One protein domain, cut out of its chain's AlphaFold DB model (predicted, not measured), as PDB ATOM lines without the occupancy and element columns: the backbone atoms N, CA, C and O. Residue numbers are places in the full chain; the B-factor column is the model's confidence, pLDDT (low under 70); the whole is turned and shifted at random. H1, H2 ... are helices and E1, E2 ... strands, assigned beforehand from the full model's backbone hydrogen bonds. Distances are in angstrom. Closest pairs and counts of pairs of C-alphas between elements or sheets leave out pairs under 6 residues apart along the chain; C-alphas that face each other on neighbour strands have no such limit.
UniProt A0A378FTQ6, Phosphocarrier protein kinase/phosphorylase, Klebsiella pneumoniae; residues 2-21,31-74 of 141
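AT A GLANCE: This is residues 2 to 21 and 31 to 74 of the 141 residues of the protein "Phosphocarrier protein kinase/phosphorylase" of Klebsiella pneumoniae (UniProt A0A378FTQ6). A small two-stranded hairpin, E1 and E2, sits between two helices in a loose, open arrangement: the long helix H2 has its first turns near the hairpin and sticks out from residue 58 to 74 as a free arm, while short H1 lies on the other side, apart from H2. The 64 printed residues run H1, E1, E2, H2, mostly helix by class, with an antiparallel sheet. The whole is loose, radius of gyration of the C-alphas 14.1 A, spanning 39 by 31 by 19 A.

HOW THE PARTS SIT: E1, residues 35 to 38, and E2, residues 43 to 46, form an antiparallel hairpin at 167 degrees; N 36 and O 45 are 3.0 A apart, within hydrogen-bond range. H2, residues 50 to 74, comes closest to E1 at the C-alphas of Leu 53 and Ile 36, 8.0 A. H1, residues 7 to 14, is apart from E2 and H2. Every O i to N i+4 pair is within range in H1, 20 of 21 in H2.

IN THESE COORDINATES: H1 starts at C-alpha 7 (138.675, 180.273, 185.167) and spans 10.6 A; E1 spans 9.7 A, E2 9.9 A. H2 spans 36.5 A, ending at C-alpha 74 (157.007, 165.939, 200.920).

THE WHOLE: Residues 22 to 30 are not printed; C-alphas 21 and 31 are 18.4 A apart. The links E1 to E2 and E2 to H2 are tight. Residues 2 to 7 and 72 have pLDDT under 70.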
ATOM      1  N   GLY A   2     129.394 184.396 188.514       46.66
ATOM      2  CA  GLY A   2     130.731 183.807 188.485       46.66
ATOM      3  C   GLY A   2     130.643 182.448 189.160       46.66
ATOM      4  O   GLY A   2     130.578 182.381 190.381       46.66
ATOM      5  N   ALA A   3     130.517 181.378 188.379       56.38
ATOM      6  CA  ALA A   3     130.433 180.032 188.933       56.38
ATOM      7  C   ALA A   3     131.730 179.682 189.689       56.38
ATOM      8  O   ALA A   3     132.816 180.111 189.285       56.38
ATOM      9  N   ALA A   4     131.628 178.845 190.727       57.75
ATOM     10  CA  ALA A   4     132.767 178.294 191.476       57.75
ATOM     11  C   ALA A   4     133.800 177.567 190.581       57.75
ATOM     12  O   ALA A   4     134.949 177.392 190.966       57.75
ATOM     13  N   ASN A   5     133.399 177.214 189.354       58.09
ATOM     14  CA  ASN A   5     134.228 176.569 188.334       58.09
ATOM     15  C   ASN A   5     134.721 177.544 187.246       58.09
ATOM     16  O   ASN A   5     135.165 177.118 186.184       58.09
ATOM     17  N   SER A   6     134.578 178.857 187.448       68.31
ATOM     18  CA  SER A   6     135.098 179.849 186.504       68.31
ATOM     19  C   SER A   6     136.628 179.815 186.466       68.31
ATOM     20  O   SER A   6     137.272 179.499 187.464       68.31
ATOM     21  N   HIS A   7     137.217 180.179 185.322       69.38
ATOM     22  CA  HIS A   7     138.675 180.273 185.167       69.38
ATOM     23  C   HIS A   7     139.300 181.125 186.280       69.38
ATOM     24  O   HIS A   7     140.271 180.705 186.900       69.38
ATOM     25  N   ALA A   8     138.661 182.254 186.614       72.31
ATOM     26  CA  ALA A   8     139.055 183.097 187.734       72.31
ATOM     27  C   ALA A   8     139.032 182.338 189.072       72.31
ATOM     28  O   ALA A   8     140.035 182.339 189.769       72.31
ATOM     29  N   ALA A   9     137.942 181.639 189.413       73.06
ATOM     30  CA  ALA A   9     137.842 180.887 190.670       73.06
ATOM     31  C   ALA A   9     138.908 179.785 190.799       73.06
ATOM     32  O   ALA A   9     139.497 179.612 191.864       73.06
ATOM     33  N   ILE A  10     139.194 179.065 189.708       73.44
ATOM     34  CA  ILE A  10     140.231 178.026 189.704       73.44
ATOM     35  C   ILE A  10     141.619 178.645 189.927       73.44
ATOM     36  O   ILE A  10     142.435 178.065 190.641       73.44
ATOM     37  N   MET A  11     141.871 179.825 189.359       73.31
ATOM     38  CA  MET A  11     143.134 180.552 189.514       73.31
ATOM     39  C   MET A  11     143.374 181.026 190.943       73.31
ATOM     40  O   MET A  11     144.393 180.673 191.524       73.31
ATOM     41  N   VAL A  12     142.454 181.798 191.531       77.75
ATOM     42  CA  VAL A  12     142.649 182.302 192.905       77.75
ATOM     43  C   VAL A  12     142.777 181.154 193.906       77.75
ATOM     44  O   VAL A  12     143.605 181.229 194.809       77.75
ATOM     45  N   ARG A  13     142.054 180.044 193.690       75.00
ATOM     46  CA  ARG A  13     142.213 178.826 194.494       75.00
ATOM     47  C   ARG A  13     143.607 178.211 194.353       75.00
ATOM     48  O   ARG A  13     144.195 177.824 195.354       75.00
ATOM     49  N   ALA A  14     144.133 178.117 193.135       70.88
ATOM     50  CA  ALA A  14     145.486 177.616 192.899       70.88
ATOM     51  C   ALA A  14     146.583 178.515 193.491       70.88
ATOM     52  O   ALA A  14     147.649 178.023 193.843       70.88
ATOM     53  N   LEU A  15     146.317 179.817 193.614       73.75
ATOM     54  CA  LEU A  15     147.209 180.777 194.266       73.75
ATOM     55  C   LEU A  15     147.091 180.767 195.799       73.75
ATOM     56  O   LEU A  15     147.798 181.523 196.456       73.75
ATOM     57  N   GLY A  16     146.200 179.951 196.374       74.44
ATOM     58  CA  GLY A  16     145.960 179.930 197.818       74.44
ATOM     59  C   GLY A  16     145.300 181.205 198.349       74.44
ATOM     60  O   GLY A  16     145.403 181.496 199.534       74.44
ATOM     61  N   ILE A  17     144.635 181.984 197.487       83.50
ATOM     62  CA  ILE A  17     143.994 183.248 197.866       83.50
ATOM     63  C   ILE A  17     142.539 182.967 198.277       83.50
ATOM     64  O   ILE A  17     141.735 182.556 197.425       83.50
ATOM     65  N   PRO A  18     142.149 183.223 199.543       84.62
ATOM     66  CA  PRO A  18     140.764 183.092 199.983       84.62
ATOM     67  C   PRO A  18     139.842 183.960 199.126       84.62
ATOM     68  O   PRO A  18     140.105 185.142 198.914       84.62
ATOM     69  N   THR A  19     138.767 183.374 198.604       86.69
ATOM     70  CA  THR A  19     137.864 184.067 197.676       86.69
ATOM     71  C   THR A  19     136.416 183.706 197.963       86.69
ATOM     72  O   THR A  19     136.072 182.532 198.067       86.69
ATOM     73  N   VAL A  20     135.554 184.723 197.989       86.88
ATOM     74  CA  VAL A  20     134.096 184.577 197.971       86.88
ATOM     75  C   VAL A  20     133.579 185.140 196.650       86.88
ATOM     76  O   VAL A  20     133.904 186.262 196.269       86.88
ATOM     77  N   MET A  21     132.790 184.348 195.925       82.06
ATOM     78  CA  MET A  21     132.226 184.724 194.626       82.06
ATOM     79  C   MET A  21     130.729 184.995 194.748       82.06
ATOM     80  O   MET A  21     130.026 184.313 195.483       82.06
ATOM     81  N   HIS A  31     135.495 200.051 201.970       90.50
ATOM     82  CA  HIS A  31     136.680 200.878 202.122       90.50
ATOM     83  C   HIS A  31     136.832 201.372 203.566       90.50
ATOM     84  O   HIS A  31     135.923 201.990 204.111       90.50
ATOM     85  N   GLY A  32     138.000 201.132 204.166       91.62
ATOM     86  CA  GLY A  32     138.311 201.561 205.535       91.62
ATOM     87  C   GLY A  32     137.800 200.628 206.639       91.62
ATOM     88  O   GLY A  32     138.091 200.884 207.805       91.62
ATOM     89  N   HIS A  33     137.100 199.549 206.285       93.69
ATOM     90  CA  HIS A  33     136.610 198.544 207.227       93.69
ATOM     91  C   HIS A  33     137.589 197.378 207.377       93.69
ATOM     92  O   HIS A  33     138.339 197.046 206.454       93.69
ATOM     93  N   THR A  34     137.565 196.730 208.541       94.12
ATOM     94  CA  THR A  34     138.297 195.473 208.746       94.12
ATOM     95  C   THR A  34     137.467 194.328 208.190       94.12
ATOM     96  O   THR A  34     136.295 194.194 208.527       94.12
ATOM     97  N   LEU A  35     138.067 193.492 207.344       93.69
ATOM     98  CA  LEU A  35     137.361 192.413 206.658       93.69
ATOM     99  C   LEU A  35     137.984 191.060 206.981       93.69
ATOM    100  O   LEU A  35     139.208 190.931 207.011       93.69
ATOM    101  N   ILE A  36     137.140 190.042 207.140       93.62
ATOM    102  CA  ILE A  36     137.557 188.636 207.106       93.62
ATOM    103  C   ILE A  36     136.851 187.967 205.929       93.62
ATOM    104  O   ILE A  36     135.625 188.025 205.817       93.62
ATOM    105  N   VAL A  37     137.637 187.340 205.054       92.25
ATOM    106  CA  VAL A  37     137.149 186.562 203.910       92.25
ATOM    107  C   VAL A  37     137.222 185.084 204.274       92.25
ATOM    108  O   VAL A  37     138.304 184.502 204.290       92.25
ATOM    109  N   ASP A  38     136.074 184.472 204.542       90.38
ATOM    110  CA  ASP A  38     135.973 183.041 204.813       90.38
ATOM    111  C   ASP A  38     135.621 182.296 203.517       90.38
ATOM    112  O   ASP A  38     134.456 182.147 203.141       90.38
ATOM    113  N   GLY A  39     136.656 181.837 202.809       86.69
ATOM    114  CA  GLY A  39     136.503 181.076 201.566       86.69
ATOM    115  C   GLY A  39     135.919 179.669 201.756       86.69
ATOM    116  O   GLY A  39     135.428 179.092 200.787       86.69
ATOM    117  N   TYR A  40     135.938 179.121 202.977       84.56
ATOM    118  CA  TYR A  40     135.367 177.807 203.286       84.56
ATOM    119  C   TYR A  40     133.849 177.879 203.428       84.56
ATOM    120  O   TYR A  40     133.130 177.025 202.906       84.56
ATOM    121  N   ARG A  41     133.362 178.913 204.121       86.00
ATOM    122  CA  ARG A  41     131.930 179.158 204.336       86.00
ATOM    123  C   ARG A  41     131.298 180.018 203.246       86.00
ATOM    124  O   ARG A  41     130.077 180.048 203.129       86.00
ATOM    125  N   GLY A  42     132.115 180.686 202.434       86.38
ATOM    126  CA  GLY A  42     131.639 181.628 201.427       86.38
ATOM    127  C   GLY A  42     131.131 182.934 202.044       86.38
ATOM    128  O   GLY A  42     130.205 183.537 201.506       86.38
ATOM    129  N   GLU A  43     131.697 183.353 203.179       88.69
ATOM    130  CA  GLU A  43     131.221 184.488 203.976       88.69
ATOM    131  C   GLU A  43     132.229 185.650 203.956       88.69
ATOM    132  O   GLU A  43     133.445 185.451 203.937       88.69
ATOM    133  N   LEU A  44     131.715 186.882 203.977       90.94
ATOM    134  CA  LEU A  44     132.499 188.096 204.198       90.94
ATOM    135  C   LEU A  44     132.015 188.750 205.493       90.94
ATOM    136  O   LEU A  44     130.859 189.165 205.580       90.94
ATOM    137  N   LEU A  45     132.899 188.857 206.478       92.00
ATOM    138  CA  LEU A  45     132.621 189.530 207.745       92.00
ATOM    139  C   LEU A  45     133.185 190.952 207.679       92.00
ATOM    140  O   LEU A  45     134.346 191.132 207.308       92.00
ATOM    141  N   VAL A  46     132.373 191.944 208.043       93.38
ATOM    142  CA  VAL A  46     132.736 193.371 208.055       93.38
ATOM    143  C   VAL A  46     132.768 193.856 209.497       93.38
ATOM    144  O   VAL A  46     131.810 193.620 210.230       93.38
ATOM    145  N   ASP A  47     133.865 194.504 209.889       94.31
ATOM    146  CA  ASP A  47     134.163 194.951 211.255       94.31
ATOM    147  C   ASP A  47     133.825 193.893 212.322       94.31
ATOM    148  O   ASP A  47     133.005 194.134 213.215       94.31
ATOM    149  N   PRO A  48     134.432 192.692 212.231       94.06
ATOM    150  CA  PRO A  48     134.181 191.629 213.193       94.06
ATOM    151  C   PRO A  48     134.595 192.061 214.602       94.06
ATOM    152  O   PRO A  48     135.563 192.803 214.792       94.06
ATOM    153  N   GLU A  49     133.894 191.540 215.608       95.81
ATOM    154  CA  GLU A  49     134.261 191.781 217.001       95.81
ATOM    155  C   GLU A  49     135.698 191.302 217.288       95.81
ATOM    156  O   GLU A  49     136.134 190.288 216.728       95.81
ATOM    157  N   PRO A  50     136.436 191.957 218.207       95.31
ATOM    158  CA  PRO A  50     137.823 191.597 218.508       95.31
ATOM    159  C   PRO A  50     138.025 190.121 218.875       95.31
ATOM    160  O   PRO A  50     139.037 189.527 218.508       95.31
ATOM    161  N   VAL A  51     137.050 189.513 219.561       95.56
ATOM    162  CA  VAL A  51     137.081 188.087 219.919       95.56
ATOM    163  C   VAL A  51     137.038 187.185 218.683       95.56
ATOM    164  O   VAL A  51     137.777 186.208 218.602       95.56
ATOM    165  N   LEU A  52     136.222 187.543 217.688       94.31
ATOM    166  CA  LEU A  52     136.097 186.792 216.445       94.31
ATOM    167  C   LEU A  52     137.363 186.945 215.597       94.31
ATOM    168  O   LEU A  52     137.848 185.974 215.025       94.31
ATOM    169  N   LEU A  53     137.940 188.147 215.571       94.94
ATOM    170  CA  LEU A  53     139.206 188.407 214.891       94.94
ATOM    171  C   LEU A  53     140.353 187.570 215.476       94.94
ATOM    172  O   LEU A  53     141.132 186.989 214.719       94.94
ATOM    173  N   GLN A  54     140.428 187.450 216.803       95.00
ATOM    174  CA  GLN A  54     141.421 186.606 217.467       95.00
ATOM    175  C   GLN A  54     141.234 185.120 217.132       95.00
ATOM    176  O   GLN A  54     142.213 184.412 216.897       95.00
ATOM    177  N   GLU A  55     139.987 184.651 217.067       95.06
ATOM    178  CA  GLU A  55     139.690 183.262 216.718       95.06
ATOM    179  C   GLU A  55     140.093 182.934 215.275       95.06
ATOM    180  O   GLU A  55     140.765 181.933 215.033       95.06
ATOM    181  N   TYR A  56     139.783 183.805 214.309       94.44
ATOM    182  CA  TYR A  56     140.226 183.609 212.925       94.44
ATOM    183  C   TYR A  56     141.753 183.663 212.785       94.44
ATOM    184  O   TYR A  56     142.325 182.885 212.024       94.44
ATOM    185  N   GLN A  57     142.441 184.520 213.546       94.38
ATOM    186  CA  GLN A  57     143.908 184.519 213.586       94.38
ATOM    187  C   GLN A  57     144.471 183.198 214.122       94.38
ATOM    188  O   GLN A  57     145.449 182.686 213.573       94.38
ATOM    189  N   ARG A  58     143.843 182.623 215.158       94.75
ATOM    190  CA  ARG A  58     144.205 181.300 215.679       94.75
ATOM    191  C   ARG A  58     144.026 180.227 214.604       94.75
ATOM    192  O   ARG A  58     144.968 179.479 214.356       94.75
ATOM    193  N   LEU A  59     142.883 180.203 213.916       91.94
ATOM    194  CA  LEU A  59     142.615 179.247 212.833       91.94
ATOM    195  C   LEU A  59     143.649 179.343 211.703       91.94
ATOM    196  O   LEU A  59     144.200 178.324 211.295       91.94
ATOM    197  N   ILE A  60     143.986 180.559 211.259       90.62
ATOM    198  CA  ILE A  60     145.031 180.783 210.245       90.62
ATOM    199  C   ILE A  60     146.385 180.245 210.730       90.62
ATOM    200  O   ILE A  60     147.134 179.642 209.963       90.62
ATOM    201  N   SER A  61     146.726 180.452 212.005       91.38
ATOM    202  CA  SER A  61     147.986 179.950 212.564       91.38
ATOM    203  C   SER A  61     148.052 178.420 212.608       91.38
ATOM    204  O   SER A  61     149.099 177.852 212.304       91.38
ATOM    205  N   GLU A  62     146.935 177.759 212.917       89.38
ATOM    206  CA  GLU A  62     146.830 176.297 212.936       89.38
ATOM    207  C   GLU A  62     146.907 175.714 211.529       89.38
ATOM    208  O   GLU A  62     147.629 174.746 211.305       89.38
ATOM    209  N   GLU A  63     146.228 176.332 210.564       86.19
ATOM    210  CA  GLU A  63     146.289 175.928 209.160       86.19
ATOM    211  C   GLU A  63     147.706 176.079 208.587       86.19
ATOM    212  O   GLU A  63     148.197 175.182 207.898       86.19
ATOM    213  N   ASN A  64     148.406 177.162 208.932       85.69
ATOM    214  CA  ASN A  64     149.807 177.352 208.554       85.69
ATOM    215  C   ASN A  64     150.723 176.292 209.179       85.69
ATOM    216  O   ASN A  64     151.643 175.814 208.518       85.69
ATOM    217  N   GLU A  65     150.482 175.905 210.432       84.62
ATOM    218  CA  GLU A  65     151.260 174.848 211.085       84.62
ATOM    219  C   GLU A  65     151.005 173.476 210.458       84.62
ATOM    220  O   GLU A  65     151.950 172.757 210.145       84.62
ATOM    221  N   LEU A  66     149.742 173.136 210.191       80.88
ATOM    222  CA  LEU A  66     149.389 171.911 209.473       80.88
ATOM    223  C   LEU A  66     150.005 171.880 208.072       80.88
ATOM    224  O   LEU A  66     150.494 170.836 207.642       80.88
ATOM    225  N   SER A  67     150.022 173.022 207.382       80.25
ATOM    226  CA  SER A  67     150.660 173.154 206.071       80.25
ATOM    227  C   SER A  67     152.167 172.914 206.162       80.25
ATOM    228  O   SER A  67     152.701 172.166 205.349       80.25
ATOM    229  N   ARG A  68     152.849 173.454 207.182       78.56
ATOM    230  CA  ARG A  68     154.276 173.176 207.434       78.56
ATOM    231  C   ARG A  68     154.550 171.697 207.697       78.56
ATOM    232  O   ARG A  68     155.453 171.136 207.091       78.56
ATOM    233  N   LEU A  69     153.746 171.048 208.538       72.69
ATOM    234  CA  LEU A  69     153.886 169.613 208.809       72.69
ATOM    235  C   LEU A  69     153.678 168.763 207.546       72.69
ATOM    236  O   LEU A  69     154.348 167.751 207.361       72.69
ATOM    237  N   ALA A  70     152.762 169.172 206.662       73.44
ATOM    238  CA  ALA A  70     152.571 168.522 205.368       73.44
ATOM    239  C   ALA A  70     153.759 168.754 204.415       73.44
ATOM    240  O   ALA A  70     154.087 167.862 203.634       73.44
ATOM    241  N   GLU A  71     154.422 169.916 204.490       73.50
ATOM    242  CA  GLU A  71     155.661 170.181 203.749       73.50
ATOM    243  C   GLU A  71     156.814 169.270 204.205       73.50
ATOM    244  O   GLU A  71     157.563 168.778 203.362       73.50
ATOM    245  N   ASP A  72     156.923 168.966 205.501       68.06
ATOM    246  CA  ASP A  72     157.935 168.030 206.020       68.06
ATOM    247  C   ASP A  72     157.746 166.597 205.479       68.06
ATOM    248  O   ASP A  72     158.710 165.846 205.305       68.06
ATOM    249  N   ASP A  73     156.510 166.227 205.140       70.69
ATOM    250  CA  ASP A  73     156.167 164.922 204.572       70.69
ATOM    251  C   ASP A  73     156.375 164.826 203.050       70.69
ATOM    252  O   ASP A  73     156.277 163.724 202.499       70.69
ATOM    253  N   LEU A  74     156.746 165.920 202.370       70.69
ATOM    254  CA  LEU A  74     157.007 165.939 200.920       70.69
ATOM    255  C   LEU A  74     158.128 164.982 200.485       70.69
ATOM    256  O   LEU A  74     158.195 164.601 199.320       70.69
TER     257      LEU A  74